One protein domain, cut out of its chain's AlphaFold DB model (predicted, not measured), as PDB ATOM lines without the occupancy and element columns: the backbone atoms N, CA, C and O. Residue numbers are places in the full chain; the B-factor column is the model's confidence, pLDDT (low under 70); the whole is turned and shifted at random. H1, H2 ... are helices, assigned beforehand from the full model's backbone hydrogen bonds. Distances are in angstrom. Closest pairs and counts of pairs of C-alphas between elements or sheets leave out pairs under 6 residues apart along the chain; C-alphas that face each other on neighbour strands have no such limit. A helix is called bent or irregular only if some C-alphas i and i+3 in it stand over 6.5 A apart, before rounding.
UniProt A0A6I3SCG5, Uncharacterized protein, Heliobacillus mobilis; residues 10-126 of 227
ATOM      1  N   LYS A  10      52.849  38.304 153.274       97.44
ATOM      2  CA  LYS A  10      53.646  39.428 152.761       97.44
ATOM      3  C   LYS A  10      53.563  39.541 151.239       97.44
ATOM      4  O   LYS A  10      53.483  40.659 150.737       97.44
ATOM      5  N   PHE A  11      53.550  38.416 150.522       98.06
ATOM      6  CA  PHE A  11      53.324  38.399 149.075       98.06
ATOM      7  C   PHE A  11      51.895  38.835 148.753       98.06
ATOM      8  O   PHE A  11      51.676  39.719 147.931       98.06
ATOM      9  N   ASP A  12      50.936  38.311 149.511       96.56
ATOM     10  CA  ASP A  12      49.530  38.703 149.465       96.56
ATOM     11  C   ASP A  12      49.339  40.218 149.616       96.56
ATOM     12  O   ASP A  12      48.590  40.847 148.869       96.56
ATOM     13  N   ALA A  13      50.030  40.822 150.587       96.94
ATOM     14  CA  ALA A  13      49.993  42.261 150.813       96.94
ATOM     15  C   ALA A  13      50.595  43.051 149.639       96.94
ATOM     16  O   ALA A  13      50.062  44.103 149.281       96.94
ATOM     17  N   LEU A  14      51.675  42.549 149.028       97.81
ATOM     18  CA  LEU A  14      52.289  43.151 147.842       97.81
ATOM     19  C   LEU A  14      51.327  43.118 146.648       97.81
ATOM     20  O   LEU A  14      51.055  44.163 146.062       97.81
ATOM     21  N   TYR A  15      50.763  41.953 146.336       97.62
ATOM     22  CA  TYR A  15      49.810  41.793 145.239       97.62
ATOM     23  C   TYR A  15      48.553  42.652 145.449       97.62
ATOM     24  O   TYR A  15      48.165  43.423 144.574       97.62
ATOM     25  N   LYS A  16      47.969  42.628 146.657       96.19
ATOM     26  CA  LYS A  16      46.806  43.466 147.010       96.19
ATOM     27  C   LYS A  16      47.100  44.959 146.900       96.19
ATOM     28  O   LYS A  16      46.185  45.725 146.615       96.19
ATOM     29  N   ARG A  17      48.340  45.395 147.144       97.12
ATOM     30  CA  ARG A  17      48.737  46.794 146.957       97.12
ATOM     31  C   ARG A  17      48.697  47.188 145.481       97.12
ATOM     32  O   ARG A  17      48.172  48.254 145.192       97.12
ATOM     33  N   PHE A  18      49.204  46.347 144.578       97.75
ATOM     34  CA  PHE A  18      49.095  46.586 143.134       97.75
ATOM     35  C   PHE A  18      47.635  46.548 142.673       97.75
ATOM     36  O   PHE A  18      47.190  47.469 142.008       97.75
ATOM     37  N   ALA A  19      46.862  45.547 143.098       96.69
ATOM     38  CA  ALA A  19      45.471  45.388 142.672       96.69
ATOM     39  C   ALA A  19      44.528  46.512 143.151       96.69
ATOM     40  O   ALA A  19      43.487  46.737 142.541       96.69
ATOM     41  N   LYS A  20      44.855  47.200 144.255       96.94
ATOM     42  CA  LYS A  20      44.070  48.336 144.781       96.94
ATOM     43  C   LYS A  20      44.435  49.678 144.151       96.94
ATOM     44  O   LYS A  20      43.661  50.623 144.276       96.94
ATOM     45  N   ASP A  21      45.613  49.778 143.550       96.44
ATOM     46  CA  ASP A  21      46.072  50.980 142.867       96.44
ATOM     47  C   ASP A  21      45.615  50.939 141.398       96.44
ATOM     48  O   ASP A  21      45.868  49.934 140.738       96.44
ATOM     49  N   PRO A  22      44.956  51.974 140.845       96.94
ATOM     50  CA  PRO A  22      44.458  51.929 139.467       96.94
ATOM     51  C   PRO A  22      45.548  51.658 138.422       96.94
ATOM     52  O   PRO A  22      45.327  50.888 137.487       96.94
ATOM     53  N   GLN A  23      46.736  52.248 138.595       96.56
ATOM     54  CA  GLN A  23      47.869  52.019 137.702       96.56
ATOM     55  C   GLN A  23      48.446  50.610 137.902       96.56
ATOM     56  O   GLN A  23      48.701  49.900 136.933       96.56
ATOM     57  N   GLY A  24      48.603  50.178 139.155       96.94
ATOM     58  CA  GLY A  24      49.012  48.820 139.501       96.94
ATOM     59  C   GLY A  24      48.077  47.752 138.931       96.94
ATOM     60  O   GLY A  24      48.551  46.757 138.395       96.94
ATOM     61  N   LEU A  25      46.764  47.968 138.973       97.50
ATOM     62  CA  LEU A  25      45.774  47.053 138.411       97.50
ATOM     63  C   LEU A  25      45.898  46.950 136.886       97.50
ATOM     64  O   LEU A  25      45.831  45.848 136.346       97.50
ATOM     65  N   GLN A  26      46.127  48.074 136.198       96.69
ATOM     66  CA  GLN A  26      46.385  48.074 134.758       96.69
ATOM     67  C   GLN A  26      47.657  47.288 134.415       96.69
ATOM     68  O   GLN A  26      47.656  46.499 133.474       96.69
ATOM     69  N   LEU A  27      48.718  47.460 135.202       96.69
ATOM     70  CA  LEU A  27      49.963  46.711 135.040       96.69
ATOM     71  C   LEU A  27      49.762  45.206 135.256       96.69
ATOM     72  O   LEU A  27      50.202  44.411 134.433       96.69
ATOM     73  N   LEU A  28      49.033  44.803 136.302       96.88
ATOM     74  CA  LEU A  28      48.685  43.394 136.520       96.88
ATOM     75  C   LEU A  28      47.838  42.826 135.370       96.88
ATOM     76  O   LEU A  28      47.978  41.651 135.040       96.88
ATOM     77  N   SER A  29      46.974  43.643 134.762       94.69
ATOM     78  CA  SER A  29      46.162  43.241 133.608       94.69
ATOM     79  C   SER A  29      47.017  43.007 132.363       94.69
ATOM     80  O   SER A  29      46.863  41.971 131.720       94.69
ATOM     81  N   LEU A  30      47.969  43.903 132.077       92.69
ATOM     82  CA  LEU A  30      48.956  43.721 131.003       92.69
ATOM     83  C   LEU A  30      49.839  42.494 131.239       92.69
ATOM     84  O   LEU A  30      50.143  41.758 130.307       92.69
ATOM     85  N   GLU A  31      50.209  42.248 132.493       93.25
ATOM     86  CA  GLU A  31      50.980  41.075 132.897       93.25
ATOM     87  C   GLU A  31      50.144  39.777 132.866       93.25
ATOM     88  O   GLU A  31      50.690  38.679 132.987       93.25
ATOM     89  N   GLY A  32      48.820  39.878 132.704       93.69
ATOM     90  CA  GLY A  32      47.894  38.744 132.654       93.69
ATOM     91  C   GLY A  32      47.692  38.035 133.994       93.69
ATOM     92  O   GLY A  32      47.368  36.851 134.038       93.69
ATOM     93  N   ILE A  33      47.879  38.765 135.092       95.81
ATOM     94  CA  ILE A  33      47.683  38.300 136.472       95.81
ATOM     95  C   ILE A  33      46.758  39.234 137.255       95.81
ATOM     96  O   ILE A  33      46.842  39.297 138.475       95.81
ATOM     97  N   SER A  34      45.902  40.010 136.588       95.75
ATOM     98  CA  SER A  34      44.854  40.773 137.266       95.75
ATOM     99  C   SER A  34      43.811  39.832 137.888       95.75
ATOM    100  O   SER A  34      43.707  38.670 137.488       95.75
ATOM    101  N   PRO A  35      43.012  40.292 138.871       94.94
ATOM    102  CA  PRO A  35      42.039  39.437 139.552       94.94
ATOM    103  C   PRO A  35      41.082  38.674 138.618       94.94
ATOM    104  O   PRO A  35      40.748  37.533 138.912       94.94
ATOM    105  N   ASP A  36      40.685  39.269 137.493       92.62
ATOM    106  CA  ASP A  36      39.856  38.645 136.453       92.62
ATOM    107  C   ASP A  36      40.602  37.579 135.634       92.62
ATOM    108  O   ASP A  36      39.994  36.594 135.228       92.62
ATOM    109  N   LYS A  37      41.918  37.730 135.437       92.50
ATOM    110  CA  LYS A  37      42.767  36.748 134.736       92.50
ATOM    111  C   LYS A  37      43.165  35.562 135.610       92.50
ATOM    112  O   LYS A  37      43.504  34.496 135.103       92.50
ATOM    113  N   VAL A  38      43.130  35.742 136.927       93.94
ATOM    114  CA  VAL A  38      43.392  34.691 137.920       93.94
ATOM    115  C   VAL A  38      42.118  33.893 138.244       93.94
ATOM    116  O   VAL A  38      42.199  32.758 138.717       93.94
ATOM    117  N   ASP A  39      40.936  34.451 137.970       93.56
ATOM    118  CA  ASP A  39      39.661  33.755 138.127       93.56
ATOM    119  C   ASP A  39      39.434  32.764 136.974       93.56
ATOM    120  O   ASP A  39      39.037  33.127 135.868       93.56
ATOM    121  N   VAL A  40      39.646  31.478 137.258       92.44
ATOM    122  CA  VAL A  40      39.456  30.378 136.297       92.44
ATOM    123  C   VAL A  40      38.026  30.335 135.740       92.44
ATOM    124  O   VAL A  40      37.827  29.971 134.581       92.44
ATOM    125  N   GLY A  41      37.020  30.709 136.534       93.31
ATOM    126  CA  GLY A  41      35.631  30.756 136.080       93.31
ATOM    127  C   GLY A  41      35.412  31.862 135.051       93.31
ATOM    128  O   GLY A  41      34.789  31.623 134.015       93.31
ATOM    129  N   GLN A  42      35.979  33.044 135.302       92.38
ATOM    130  CA  GLN A  42      35.942  34.151 134.346       92.38
ATOM    131  C   GLN A  42      36.730  33.819 133.076       92.38
ATOM    132  O   GLN A  42      36.226  34.032 131.975       92.38
ATOM    133  N   MET A  43      37.924  33.240 133.215       91.44
ATOM    134  CA  MET A  43      38.741  32.817 132.078       91.44
ATOM    135  C   MET A  43      38.048  31.744 131.232       91.44
ATOM    136  O   MET A  43      38.097  31.808 130.006       91.44
ATOM    137  N   SER A  44      37.352  30.794 131.860       92.81
ATOM    138  CA  SER A  44      36.542  29.789 131.164       92.81
ATOM    139  C   SER A  44      35.394  30.422 130.379       92.81
ATOM    140  O   SER A  44      35.215  30.121 129.199       92.81
ATOM    141  N   HIS A  45      34.648  31.341 130.996       92.44
ATOM    142  CA  HIS A  45      33.598  32.083 130.302       92.44
ATOM    143  C   HIS A  45      34.160  32.865 129.107       92.44
ATOM    144  O   HIS A  45      33.618  32.797 128.002       92.44
ATOM    145  N   ASP A  46      35.260  33.589 129.309       90.62
ATOM    146  CA  ASP A  46      35.894  34.399 128.275       90.62
ATOM    147  C   ASP A  46      36.411  33.544 127.113       90.62
ATOM    148  O   ASP A  46      36.190  33.904 125.961       90.62
ATOM    149  N   TYR A  47      36.990  32.374 127.397       88.06
ATOM    150  CA  TYR A  47      37.475  31.436 126.381       88.06
ATOM    151  C   TYR A  47      36.389  31.035 125.371       88.06
ATOM    152  O   TYR A  47      36.669  30.903 124.182       88.06
ATOM    153  N   PHE A  48      35.143  30.860 125.825       88.88
ATOM    154  CA  PHE A  48      34.025  30.467 124.958       88.88
ATOM    155  C   PHE A  48      33.251  31.641 124.348       88.88
ATOM    156  O   PHE A  48      32.461  31.428 123.429       88.88
ATOM    157  N   THR A  49      33.425  32.863 124.859       88.50
ATOM    158  CA  THR A  49      32.597  34.022 124.471       88.50
ATOM    159  C   THR A  49      33.362  35.118 123.739       88.50
ATOM    160  O   THR A  49      32.754  35.911 123.018       88.50
ATOM    161  N   LYS A  50      34.685  35.170 123.892       84.19
ATOM    162  CA  LYS A  50      35.574  36.133 123.241       84.19
ATOM    163  C   LYS A  50      36.461  35.415 122.228       84.19
ATOM    164  O   LYS A  50      36.558  34.191 122.206       84.19
ATOM    165  N   ARG A  51      37.143  36.182 121.373       74.12
ATOM    166  CA  ARG A  51      38.197  35.603 120.531       74.12
ATOM    167  C   ARG A  51      39.348  35.167 121.434       74.12
ATOM    168  O   ARG A  51      39.708  35.888 122.367       74.12
ATOM    169  N   LEU A  52      39.950  34.021 121.130       69.38
ATOM    170  CA  LEU A  52      41.054  33.470 121.917       69.38
ATOM    171  C   LEU A  52      42.222  34.459 122.040       69.38
ATOM    172  O   LEU A  52      42.720  34.688 123.140       69.38
ATOM    173  N   ALA A  53      42.571  35.118 120.933       67.69
ATOM    174  CA  ALA A  53      43.596  36.156 120.899       67.69
ATOM    175  C   ALA A  53      43.312  37.318 121.874       67.69
ATOM    176  O   ALA A  53      44.245  37.895 122.419       67.69
ATOM    177  N   ASP A  54      42.042  37.637 122.147       68.69
ATOM    178  CA  ASP A  54      41.658  38.708 123.080       68.69
ATOM    179  C   ASP A  54      41.591  38.222 124.547       68.69
ATOM    180  O   ASP A  54      41.417  39.021 125.470       68.69
ATOM    181  N   THR A  55      41.694  36.908 124.774       63.84
ATOM    182  CA  THR A  55      41.519  36.276 126.093       63.84
ATOM    183  C   THR A  55      42.829  35.768 126.680       63.84
ATOM    184  O   THR A  55      43.015  35.885 127.896       63.84
ATOM    185  N   THR A  56      43.722  35.243 125.834       68.56
ATOM    186  CA  THR A  56      45.012  34.669 126.241       68.56
ATOM    187  C   THR A  56      45.847  35.652 127.064       68.56
ATOM    188  O   THR A  56      45.824  36.866 126.857       68.56
ATOM    189  N   VAL A  57      46.590  35.096 128.019       61.62
ATOM    190  CA  VAL A  57      47.592  35.804 128.833       61.62
ATOM    191  C   VAL A  57      48.913  35.984 128.068       61.62
ATOM    192  O   VAL A  57      49.733  36.814 128.447       61.62
ATOM    193  N   ASP A  58      49.109  35.228 126.987       65.00
ATOM    194  CA  ASP A  58      50.341  35.217 126.201       65.00
ATOM    195  C   ASP A  58      50.034  34.970 124.718       65.00
ATOM    196  O   ASP A  58      49.495  33.919 124.345       65.00
ATOM    197  N   GLN A  59      50.310  35.971 123.880       58.97
ATOM    198  CA  GLN A  59      50.121  35.889 122.435       58.97
ATOM    199  C   GLN A  59      51.413  35.411 121.771       58.97
ATOM    200  O   GLN A  59      52.369  36.169 121.649       58.97
ATOM    201  N   ASN A  60      51.405  34.179 121.269       64.12
ATOM    202  CA  ASN A  60      52.468  33.623 120.426       64.12
ATOM    203  C   ASN A  60      51.905  33.170 119.066       64.12
ATOM    204  O   ASN A  60      50.694  33.240 118.828       64.12
ATOM    205  N   ALA A  61      52.762  32.690 118.157       50.88
ATOM    206  CA  ALA A  61      52.344  32.250 116.816       50.88
ATOM    207  C   ALA A  61      51.245  31.166 116.844       50.88
ATOM    208  O   ALA A  61      50.456  31.060 115.905       50.88
ATOM    209  N   ASN A  62      51.148  30.422 117.948       53.78
ATOM    210  CA  ASN A  62      50.191  29.341 118.156       53.78
ATOM    211  C   ASN A  62      48.908  29.779 118.895       53.78
ATOM    212  O   ASN A  62      47.992  28.977 119.082       53.78
ATOM    213  N   SER A  63      48.826  31.046 119.320       53.91
ATOM    214  CA  SER A  63      47.662  31.628 120.011       53.91
ATOM    215  C   SER A  63      46.517  32.028 119.066       53.91
ATOM    216  O   SER A  63      45.426  32.376 119.518       53.91
ATOM    217  N   ASN A  64      46.736  31.930 117.750       55.16
ATOM    218  CA  ASN A  64      45.762  32.247 116.699       55.16
ATOM    219  C   ASN A  64      44.823  31.076 116.346       55.16
ATOM    220  O   ASN A  64      44.168  31.102 115.305       55.16
ATOM    221  N   GLU A  65      44.774  30.036 117.175       60.22
ATOM    222  CA  GLU A  65      44.135  28.769 116.826       60.22
ATOM    223  C   GLU A  65      42.711  28.576 117.370       60.22
ATOM    224  O   GLU A  65      42.231  29.279 118.259       60.22
ATOM    225  N   GLU A  66      42.033  27.581 116.792       67.31
ATOM    226  CA  GLU A  66      40.670  27.170 117.113       67.31
ATOM    227  C   GLU A  66      40.528  26.646 118.556       67.31
ATOM    228  O   GLU A  66      41.473  26.186 119.209       67.31
ATOM    229  N   LEU A  67      39.296  26.704 119.067       76.19
ATOM    230  CA  LEU A  67      38.951  26.172 120.381       76.19
ATOM    231  C   LEU A  67      39.193  24.657 120.408       76.19
ATOM    232  O   LEU A  67      38.710  23.922 119.549       76.19
ATOM    233  N   SER A  68      39.899  24.164 121.424       81.06
ATOM    234  CA  SER A  68      40.111  22.727 121.616       81.06
ATOM    235  C   SER A  68      40.190  22.376 123.094       81.06
ATOM    236  O   SER A  68      40.545  23.211 123.923       81.06
ATOM    237  N   ALA A  69      39.889  21.122 123.437       81.06
ATOM    238  CA  ALA A  69      39.937  20.661 124.825       81.06
ATOM    239  C   ALA A  69      41.336  20.821 125.451       81.06
ATOM    240  O   ALA A  69      41.449  21.224 126.607       81.06
ATOM    241  N   ASN A  70      42.393  20.559 124.673       76.81
ATOM    242  CA  ASN A  70      43.778  20.714 125.124       76.81
ATOM    243  C   ASN A  70      44.123  22.183 125.386       76.81
ATOM    244  O   ASN A  70      44.715  22.509 126.409       76.81
ATOM    245  N   ASN A  71      43.733  23.069 124.468       80.00
ATOM    246  CA  ASN A  71      43.984  24.499 124.589       80.00
ATOM    247  C   ASN A  71      43.189  25.115 125.754       80.00
ATOM    248  O   ASN A  71      43.735  25.877 126.542       80.00
ATOM    249  N   TYR A  72      41.928  24.714 125.928       86.25
ATOM    250  CA  TYR A  72      41.083  25.167 127.033       86.25
ATOM    251  C   TYR A  72      41.748  24.969 128.400       86.25
ATOM    252  O   TYR A  72      41.804  25.906 129.189       86.25
ATOM    253  N   GLN A  73      42.281  23.772 128.674       84.50
ATOM    254  CA  GLN A  73      42.904  23.464 129.967       84.50
ATOM    255  C   GLN A  73      44.120  24.352 130.263       84.50
ATOM    256  O   GLN A  73      44.277  24.812 131.396       84.50
ATOM    257  N   ALA A  74      44.944  24.617 129.248       83.19
ATOM    258  CA  ALA A  74      46.102  25.492 129.382       83.19
ATOM    259  C   ALA A  74      45.662  26.949 129.605       83.19
ATOM    260  O   ALA A  74      46.012  27.561 130.610       83.19
ATOM    261  N   GLU A  75      44.823  27.493 128.725       85.75
ATOM    262  CA  GLU A  75      44.487  28.923 128.709       85.75
ATOM    263  C   GLU A  75      43.769  29.397 129.971       85.75
ATOM    264  O   GLU A  75      44.113  30.443 130.525       85.75
ATOM    265  N   VAL A  76      42.804  28.621 130.473       90.75
ATOM    266  CA  VAL A  76      42.010  29.046 131.638       90.75
ATOM    267  C   VAL A  76      42.799  29.039 132.944       90.75
ATOM    268  O   VAL A  76      42.362  29.640 133.924       90.75
ATOM    269  N   THR A  77      43.953  28.368 132.970       91.69
ATOM    270  CA  THR A  77      44.818  28.271 134.152       91.69
ATOM    271  C   THR A  77      46.068  29.151 134.070       91.69
ATOM    272  O   THR A  77      46.740  29.334 135.088       91.69
ATOM    273  N   LYS A  78      46.356  29.777 132.919       90.38
ATOM    274  CA  LYS A  78      47.583  30.566 132.716       90.38
ATOM    275  C   LYS A  78      47.810  31.646 133.769       90.38
ATOM    276  O   LYS A  78      48.898  31.723 134.331       90.38
ATOM    277  N   GLY A  79      46.796  32.466 134.050       92.94
ATOM    278  CA  GLY A  79      46.934  33.591 134.980       92.94
ATOM    279  C   GLY A  79      47.221  33.145 136.416       92.94
ATOM    280  O   GLY A  79      48.098  33.700 137.080       92.94
ATOM    281  N   ILE A  80      46.532  32.100 136.893       94.44
ATOM    282  CA  ILE A  80      46.745  31.571 138.247       94.44
ATOM    283  C   ILE A  80      48.102  30.867 138.385       94.44
ATOM    284  O   ILE A  80      48.793  31.086 139.381       94.44
ATOM    285  N   LEU A  81      48.526  30.085 137.385       94.69
ATOM    286  CA  LEU A  81      49.830  29.410 137.395       94.69
ATOM    287  C   LEU A  81      50.992  30.408 137.301       94.69
ATOM    288  O   LEU A  81      51.962  30.303 138.054       94.69
ATOM    289  N   LYS A  82      50.851  31.456 136.482       95.12
ATOM    290  CA  LYS A  82      51.813  32.562 136.409       95.12
ATOM    291  C   LYS A  82      51.971  33.270 137.758       95.12
ATOM    292  O   LYS A  82      53.091  33.527 138.204       95.12
ATOM    293  N   LEU A  83      50.861  33.543 138.453       96.12
ATOM    294  CA  LEU A  83      50.895  34.147 139.788       96.12
ATOM    295  C   LEU A  83      51.558  33.227 140.831       96.12
ATOM    296  O   LEU A  83      52.362  33.708 141.633       96.12
ATOM    297  N   GLU A  84      51.276  31.920 140.801       96.00
ATOM    298  CA  GLU A  84      51.965  30.915 141.630       96.00
ATOM    299  C   GLU A  84      53.478  30.908 141.350       96.00
ATOM    300  O   GLU A  84      54.292  30.917 142.277       96.00
ATOM    301  N   GLY A  85      53.880  30.986 140.081       95.88
ATOM    302  CA  GLY A  85      55.286  31.077 139.699       95.88
ATOM    303  C   GLY A  85      55.984  32.312 140.254       95.88
ATOM    304  O   GLY A  85      57.066  32.206 140.844       95.88
ATOM    305  N   TYR A  86      55.344  33.478 140.163       97.56
ATOM    306  CA  TYR A  86      55.853  34.693 140.796       97.56
ATOM    307  C   TYR A  86      55.927  34.579 142.315       97.56
ATOM    308  O   TYR A  86      56.900  35.051 142.911       97.56
ATOM    309  N   TYR A  87      54.966  33.913 142.952       97.81
ATOM    310  CA  TYR A  87      55.041  33.630 144.380       97.81
ATOM    311  C   TYR A  87      56.256  32.759 144.728       97.81
ATOM    312  O   TYR A  87      56.976  33.069 145.683       97.81
ATOM    313  N   LEU A  88      56.546  31.707 143.962       96.81
ATOM    314  CA  LEU A  88      57.719  30.863 144.205       96.81
ATOM    315  C   LEU A  88      59.028  31.639 144.013       96.81
ATOM    316  O   LEU A  88      59.891  31.597 144.899       96.81
ATOM    317  N   LEU A  89      59.156  32.410 142.927       96.75
ATOM    318  CA  LEU A  89      60.305  33.296 142.699       96.75
ATOM    319  C   LEU A  89      60.494  34.280 143.856       96.75
ATOM    320  O   LEU A  89      61.602  34.430 144.385       96.75
ATOM    321  N   TRP A  90      59.405  34.905 144.301       98.31
ATOM    322  CA  TRP A  90      59.399  35.796 145.452       98.31
ATOM    323  C   TRP A  90      59.839  35.079 146.728       98.31
ATOM    324  O   TRP A  90      60.686  35.584 147.462       98.31
ATOM    325  N   ARG A  91      59.306  33.884 146.992       98.19
ATOM    326  CA  ARG A  91      59.560  33.103 148.209       98.19
ATOM    327  C   ARG A  91      61.025  32.702 148.313       98.19
ATOM    328  O   ARG A  91      61.622  32.839 149.383       98.19
ATOM    329  N   TYR A  92      61.619  32.224 147.221       97.75
ATOM    330  CA  TYR A  92      63.041  31.880 147.187       97.75
ATOM    331  C   TYR A  92      63.933  33.122 147.249       97.75
ATOM    332  O   TYR A  92      64.922  33.123 147.986       97.75
ATOM    333  N   SER A  93      63.540  34.213 146.587       98.00
ATOM    334  CA  SER A  93      64.222  35.505 146.710       98.00
ATOM    335  C   SER A  93      64.176  36.038 148.140       98.00
ATOM    336  O   SER A  93      65.183  36.518 148.650       98.00
ATOM    337  N   MET A  94      63.046  35.894 148.834       98.25
ATOM    338  CA  MET A  94      62.886  36.312 150.225       98.25
ATOM    339  C   MET A  94      63.794  35.495 151.140       98.25
ATOM    340  O   MET A  94      64.462  36.072 151.995       98.25
ATOM    341  N   LYS A  95      63.839  34.168 150.964       98.06
ATOM    342  CA  LYS A  95      64.726  33.291 151.743       98.06
ATOM    343  C   LYS A  95      66.201  33.654 151.560       98.06
ATOM    344  O   LYS A  95      66.957  33.576 152.521       98.06
ATOM    345  N   ARG A  96      66.605  34.038 150.345       98.19
ATOM    346  CA  ARG A  96      68.012  34.287 150.001       98.19
ATOM    347  C   ARG A  96      68.470  35.726 150.246       98.19
ATOM    348  O   ARG A  96      69.616  35.937 150.624       98.19
ATOM    349  N   PHE A  97      67.597  36.705 150.021       98.12
ATOM    350  CA  PHE A  97      67.946  38.131 149.974       98.12
ATOM    351  C   PHE A  97      67.081  39.010 150.891       98.12
ATOM    352  O   PHE A  97      67.245  40.230 150.925       98.12
ATOM    353  N   GLY A  98      66.152  38.411 151.637       98.25
ATOM    354  CA  GLY A  98      65.220  39.121 152.503       98.25
ATOM    355  C   GLY A  98      64.014  39.709 151.763       98.25
ATOM    356  O   GLY A  98      63.975  39.844 150.540       98.25
ATOM    357  N   VAL A  99      62.994  40.080 152.542       98.19
ATOM    358  CA  VAL A  99      61.689  40.537 152.025       98.19
ATOM    359  C   VAL A  99      61.785  41.793 151.161       98.19
ATOM    360  O   VAL A  99      61.087  41.892 150.156       98.19
ATOM    361  N   ARG A 100      62.659  42.745 151.519       98.31
ATOM    362  CA  ARG A 100      62.784  44.005 150.774       98.31
ATOM    363  C   ARG A 100      63.219  43.733 149.339       98.31
ATOM    364  O   ARG A 100      62.557  44.185 148.411       98.31
ATOM    365  N   ARG A 101      64.267  42.922 149.167       98.12
ATOM    366  CA  ARG A 101      64.792  42.576 147.848       98.12
ATOM    367  C   ARG A 101      63.815  41.721 147.045       98.12
ATOM    368  O   ARG A 101      63.657  41.952 145.856       98.12
ATOM    369  N   ALA A 102      63.128  40.777 147.686       98.50
ATOM    370  CA  ALA A 102      62.100  39.977 147.023       98.50
ATOM    371  C   ALA A 102      60.952  40.840 146.475       98.50
ATOM    372  O   ALA A 102      60.546  40.672 145.326       98.50
ATOM    373  N   ASN A 103      60.472  41.803 147.270       98.50
ATOM    374  CA  ASN A 103      59.452  42.752 146.832       98.50
ATOM    375  C   ASN A 103      59.954  43.636 145.687       98.50
ATOM    376  O   ASN A 103      59.208  43.858 144.740       98.50
ATOM    377  N   GLU A 104      61.193  44.137 145.764       98.38
ATOM    378  CA  GLU A 104      61.814  44.928 144.692       98.38
ATOM    379  C   GLU A 104      61.847  44.153 143.367       98.38
ATOM    380  O   GLU A 104      61.406  44.688 142.357       98.38
ATOM    381  N   LEU A 105      62.308  42.894 143.378       97.88
ATOM    382  CA  LEU A 105      62.441  42.062 142.175       97.88
ATOM    383  C   LEU A 105      61.092  41.788 141.499       97.88
ATOM    384  O   LEU A 105      60.951  42.014 140.304       97.88
ATOM    385  N   ILE A 106      60.089  41.354 142.265       98.00
ATOM    386  CA  ILE A 106      58.751  41.096 141.716       98.00
ATOM    387  C   ILE A 106      58.083  42.384 141.244       98.00
ATOM    388  O   ILE A 106      57.477  42.409 140.178       98.00
ATOM    389  N   SER A 107      58.225  43.473 142.003       98.19
ATOM    390  CA  SER A 107      57.648  44.751 141.591       98.19
ATOM    391  C   SER A 107      58.301  45.284 140.318       98.19
ATOM    392  O   SER A 107      57.616  45.927 139.537       98.19
ATOM    393  N   ALA A 108      59.597  45.037 140.104       98.25
ATOM    394  CA  ALA A 108      60.277  45.412 138.869       98.25
ATOM    395  C   ALA A 108      59.696  44.661 137.660       98.25
ATOM    396  O   ALA A 108      59.467  45.278 136.624       98.25
ATOM    397  N   ILE A 109      59.374  43.371 137.817       97.25
ATOM    398  CA  ILE A 109      58.680  42.598 136.777       97.25
ATOM    399  C   ILE A 109      57.290  43.189 136.517       97.25
ATOM    400  O   ILE A 109      56.993  43.598 135.404       97.25
ATOM    401  N   TRP A 110      56.462  43.343 137.555       97.31
ATOM    402  CA  TRP A 110      55.086  43.835 137.389       97.31
ATOM    403  C   TRP A 110      54.998  45.287 136.910       97.31
ATOM    404  O   TRP A 110      53.991  45.676 136.335       97.31
ATOM    405  N   ARG A 111      56.026  46.114 137.138       97.12
ATOM    406  CA  ARG A 111      56.110  47.474 136.577       97.12
ATOM    407  C   ARG A 111      56.653  47.511 135.146       97.12
ATOM    408  O   ARG A 111      56.698  48.593 134.569       97.12
ATOM    409  N   GLY A 112      57.074  46.375 134.590       94.75
ATOM    410  CA  GLY A 112      57.694  46.289 133.268       94.75
ATOM    411  C   GLY A 112      59.138  46.800 133.216       94.75
ATOM    412  O   GLY A 112      59.657  47.053 132.135       94.75
ATOM    413  N   GLU A 113      59.807  46.965 134.362       97.00
ATOM    414  CA  GLU A 113      61.242  47.298 134.425       97.00
ATOM    415  C   GLU A 113      62.107  46.095 134.023       97.00
ATOM    416  O   GLU A 113      63.223  46.258 133.532       97.00
ATOM    417  N   LEU A 114      61.591  44.884 134.254       95.25
ATOM    418  CA  LEU A 114      62.185  43.617 133.852       95.25
ATOM    419  C   LEU A 114      61.128  42.778 133.139       95.25
ATOM    420  O   LEU A 114      59.999  42.683 133.609       95.25
ATOM    421  N   TYR A 115      61.517  42.119 132.053       92.25
ATOM    422  CA  TYR A 115      60.673  41.142 131.374       92.25
ATOM    423  C   TYR A 115      61.149  39.733 131.729       92.25
ATOM    424  O   TYR A 115      62.281  39.359 131.420       92.25
ATOM    425  N   PHE A 116      60.312  38.967 132.431       93.12
ATOM    426  CA  PHE A 116      60.592  37.562 132.716       93.12
ATOM    427  C   PHE A 116      60.074  36.727 131.543       93.12
ATOM    428  O   PHE A 116      58.865  36.584 131.372       93.12
ATOM    429  N   HIS A 117      60.994  36.223 130.723       91.19
ATOM    430  CA  HIS A 117      60.658  35.408 129.557       91.19
ATOM    431  C   HIS A 117      59.896  34.144 129.962       91.19
ATOM    432  O   HIS A 117      60.161  33.573 131.021       91.19
ATOM    433  N   ASP A 118      58.940  33.745 129.119       88.69
ATOM    434  CA  ASP A 118      58.179  32.499 129.257       88.69
ATOM    435  C   ASP A 118      57.477  32.374 130.618       88.69
ATOM    436  O   ASP A 118      57.377  31.307 131.211       88.69
ATOM    437  N   ALA A 119      56.981  33.496 131.148       90.69
ATOM    438  CA  ALA A 119      56.298  33.527 132.437       90.69
ATOM    439  C   ALA A 119      54.844  33.015 132.389       90.69
ATOM    440  O   ALA A 119      54.156  33.034 133.405       90.69
ATOM    441  N   SER A 120      54.340  32.626 131.218       85.19
ATOM    442  CA  SER A 120      52.960  32.179 131.015       85.19
ATOM    443  C   SER A 120      52.726  30.777 131.579       85.19
ATOM    444  O   SER A 120      53.597  29.917 131.466       85.19
ATOM    445  N   GLY A 121      51.556  30.532 132.179       87.06
ATOM    446  CA  GLY A 121      51.204  29.202 132.685       87.06
ATOM    447  C   GLY A 121      52.234  28.657 133.674       87.06
ATOM    448  O   GLY A 121      52.603  29.333 134.636       87.06
ATOM    449  N   GLN A 122      52.693  27.431 133.426       87.81
ATOM    450  CA  GLN A 122      53.744  26.774 134.211       87.81
ATOM    451  C   GLN A 122      55.178  27.206 133.853       87.81
ATOM    452  O   GLN A 122      56.129  26.711 134.461       87.81
ATOM    453  N   GLY A 123      55.369  28.116 132.894       90.38
ATOM    454  CA  GLY A 123      56.675  28.411 132.297       90.38
ATOM    455  C   GLY A 123      57.766  28.828 133.296       90.38
ATOM    456  O   GLY A 123      58.907  28.388 133.193       90.38
ATOM    457  N   ILE A 124      57.412  29.549 134.370       92.56
ATOM    458  CA  ILE A 124      58.358  29.919 135.445       92.56
ATOM    459  C   ILE A 124      58.935  28.682 136.178       92.56
ATOM    460  O   ILE A 124      60.002  28.767 136.791       92.56
ATOM    461  N   GLN A 125      58.234  27.543 136.187       91.25
ATOM    462  CA  GLN A 125      58.640  26.329 136.909       91.25
ATOM    463  C   GLN A 125      59.497  25.373 136.074       91.25
ATOM    464  O   GLN A 125      60.079  24.449 136.647       91.25
ATOM    465  N   ILE A 126      59.580  25.581 134.762       92.19
ATOM    466  CA  ILE A 126      60.269  24.682 133.837       92.19
ATOM    467  C   ILE A 126      61.504  25.363 133.229       92.19
ATOM    468  O   ILE A 126      61.600  26.591 133.199       92.19
TER     469      ILE A 126
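This is residues 10 to 126 of the 227 residues of an uncharacterized protein of Heliobacillus mobilis (UniProt A0A6I3SCG5). The core is the long helix H7, which bends and folds back on itself as two arms, H7a and H7b; H1 comes near both arms, the centres of the three making a triangle, and H2 turns off from H1 at a corner. Beyond the first residues of H7a the short helices H4, H5 and H6 make a looser end with the loop of residues 56 to 68, and a tail, residues 111 to 126, runs from H7b back past H7a. The printed part has 117 residues with seven named helices, H1 to H7 in order, and no named strand: all helix. It is compact, with a radius of gyration of the C-alphas of 14.5 A and spans of 44 by 31 by 23 A.

Begin with H1, residues 10 to 20, and H2, residues 22 to 30: they touch only at the corner, about perpendicular at 76 degrees, with Phe 18 and Gly 24 their closest C-alphas at 4.3 A. Next comes H3, residues 35 to 38, then H4, residues 40 to 49; these two only just touch, only at the corner, with 3 pairs of C-alphas within 8 A. H5, residues 52 to 55, only just touches H4, also with 3 pairs. H6, residues 69 to 75, touches H4 at a steep tilt of 58 degrees, opposite ways; their closest C-alphas, of Tyr 47 and Tyr 72, are 7.3 A apart. H7, residues 78 to 110, was assigned as one helix by its hydrogen bonds but is bent: C-alphas 96 and 99 are 9.1 A apart. Its arms H7a, residues 78 to 96, and H7b, residues 99 to 110, run opposite ways at a shallow tilt of 31 degrees; they touch, H7a with residues 86 to 94 alone, and the C-alphas of Met 94 and Ala 102 come closest at 4.9 A. H7a touches H3 with residues 78 to 83 alone, closest at the C-alphas of Val 38 and Ile 80, 4.6 A. H1 is close to but not clearly touching H7a, where the C-alphas of Phe 11 and Tyr 87 are closest at 6.9 A, and likewise H7b, at Leu 14 and Asn 103, 7.2 A. Every O i to N i+4 pair is within hydrogen-bond range in H1, H2, H4, H7a and H7b, and 2 of 3 in H6; H3 and H5 are too short for such a pair.

Find C-alpha 10 at (53.646, 39.428, 152.761); from there H1 runs 15.3 A. H2 is 12.6 A long, H3 5.2 A, H4 14.1 A, H5 5.1 A and H6 10.2 A. H7a starts at C-alpha 78, (47.583, 30.566, 132.716), and runs 27.0 A; H7b, 16.4 A, ends at C-alpha 110, (55.086, 43.835, 137.389).

The C-alphas farthest apart, of Glu 66 and Gly 98, are 44.7 A apart. The printed part has no cut, and the long link is H5 to H6, 13 residues. The model's confidence is low at residues 52 to 66, where pLDDT is under 70; the mean of the printed part is 89.4.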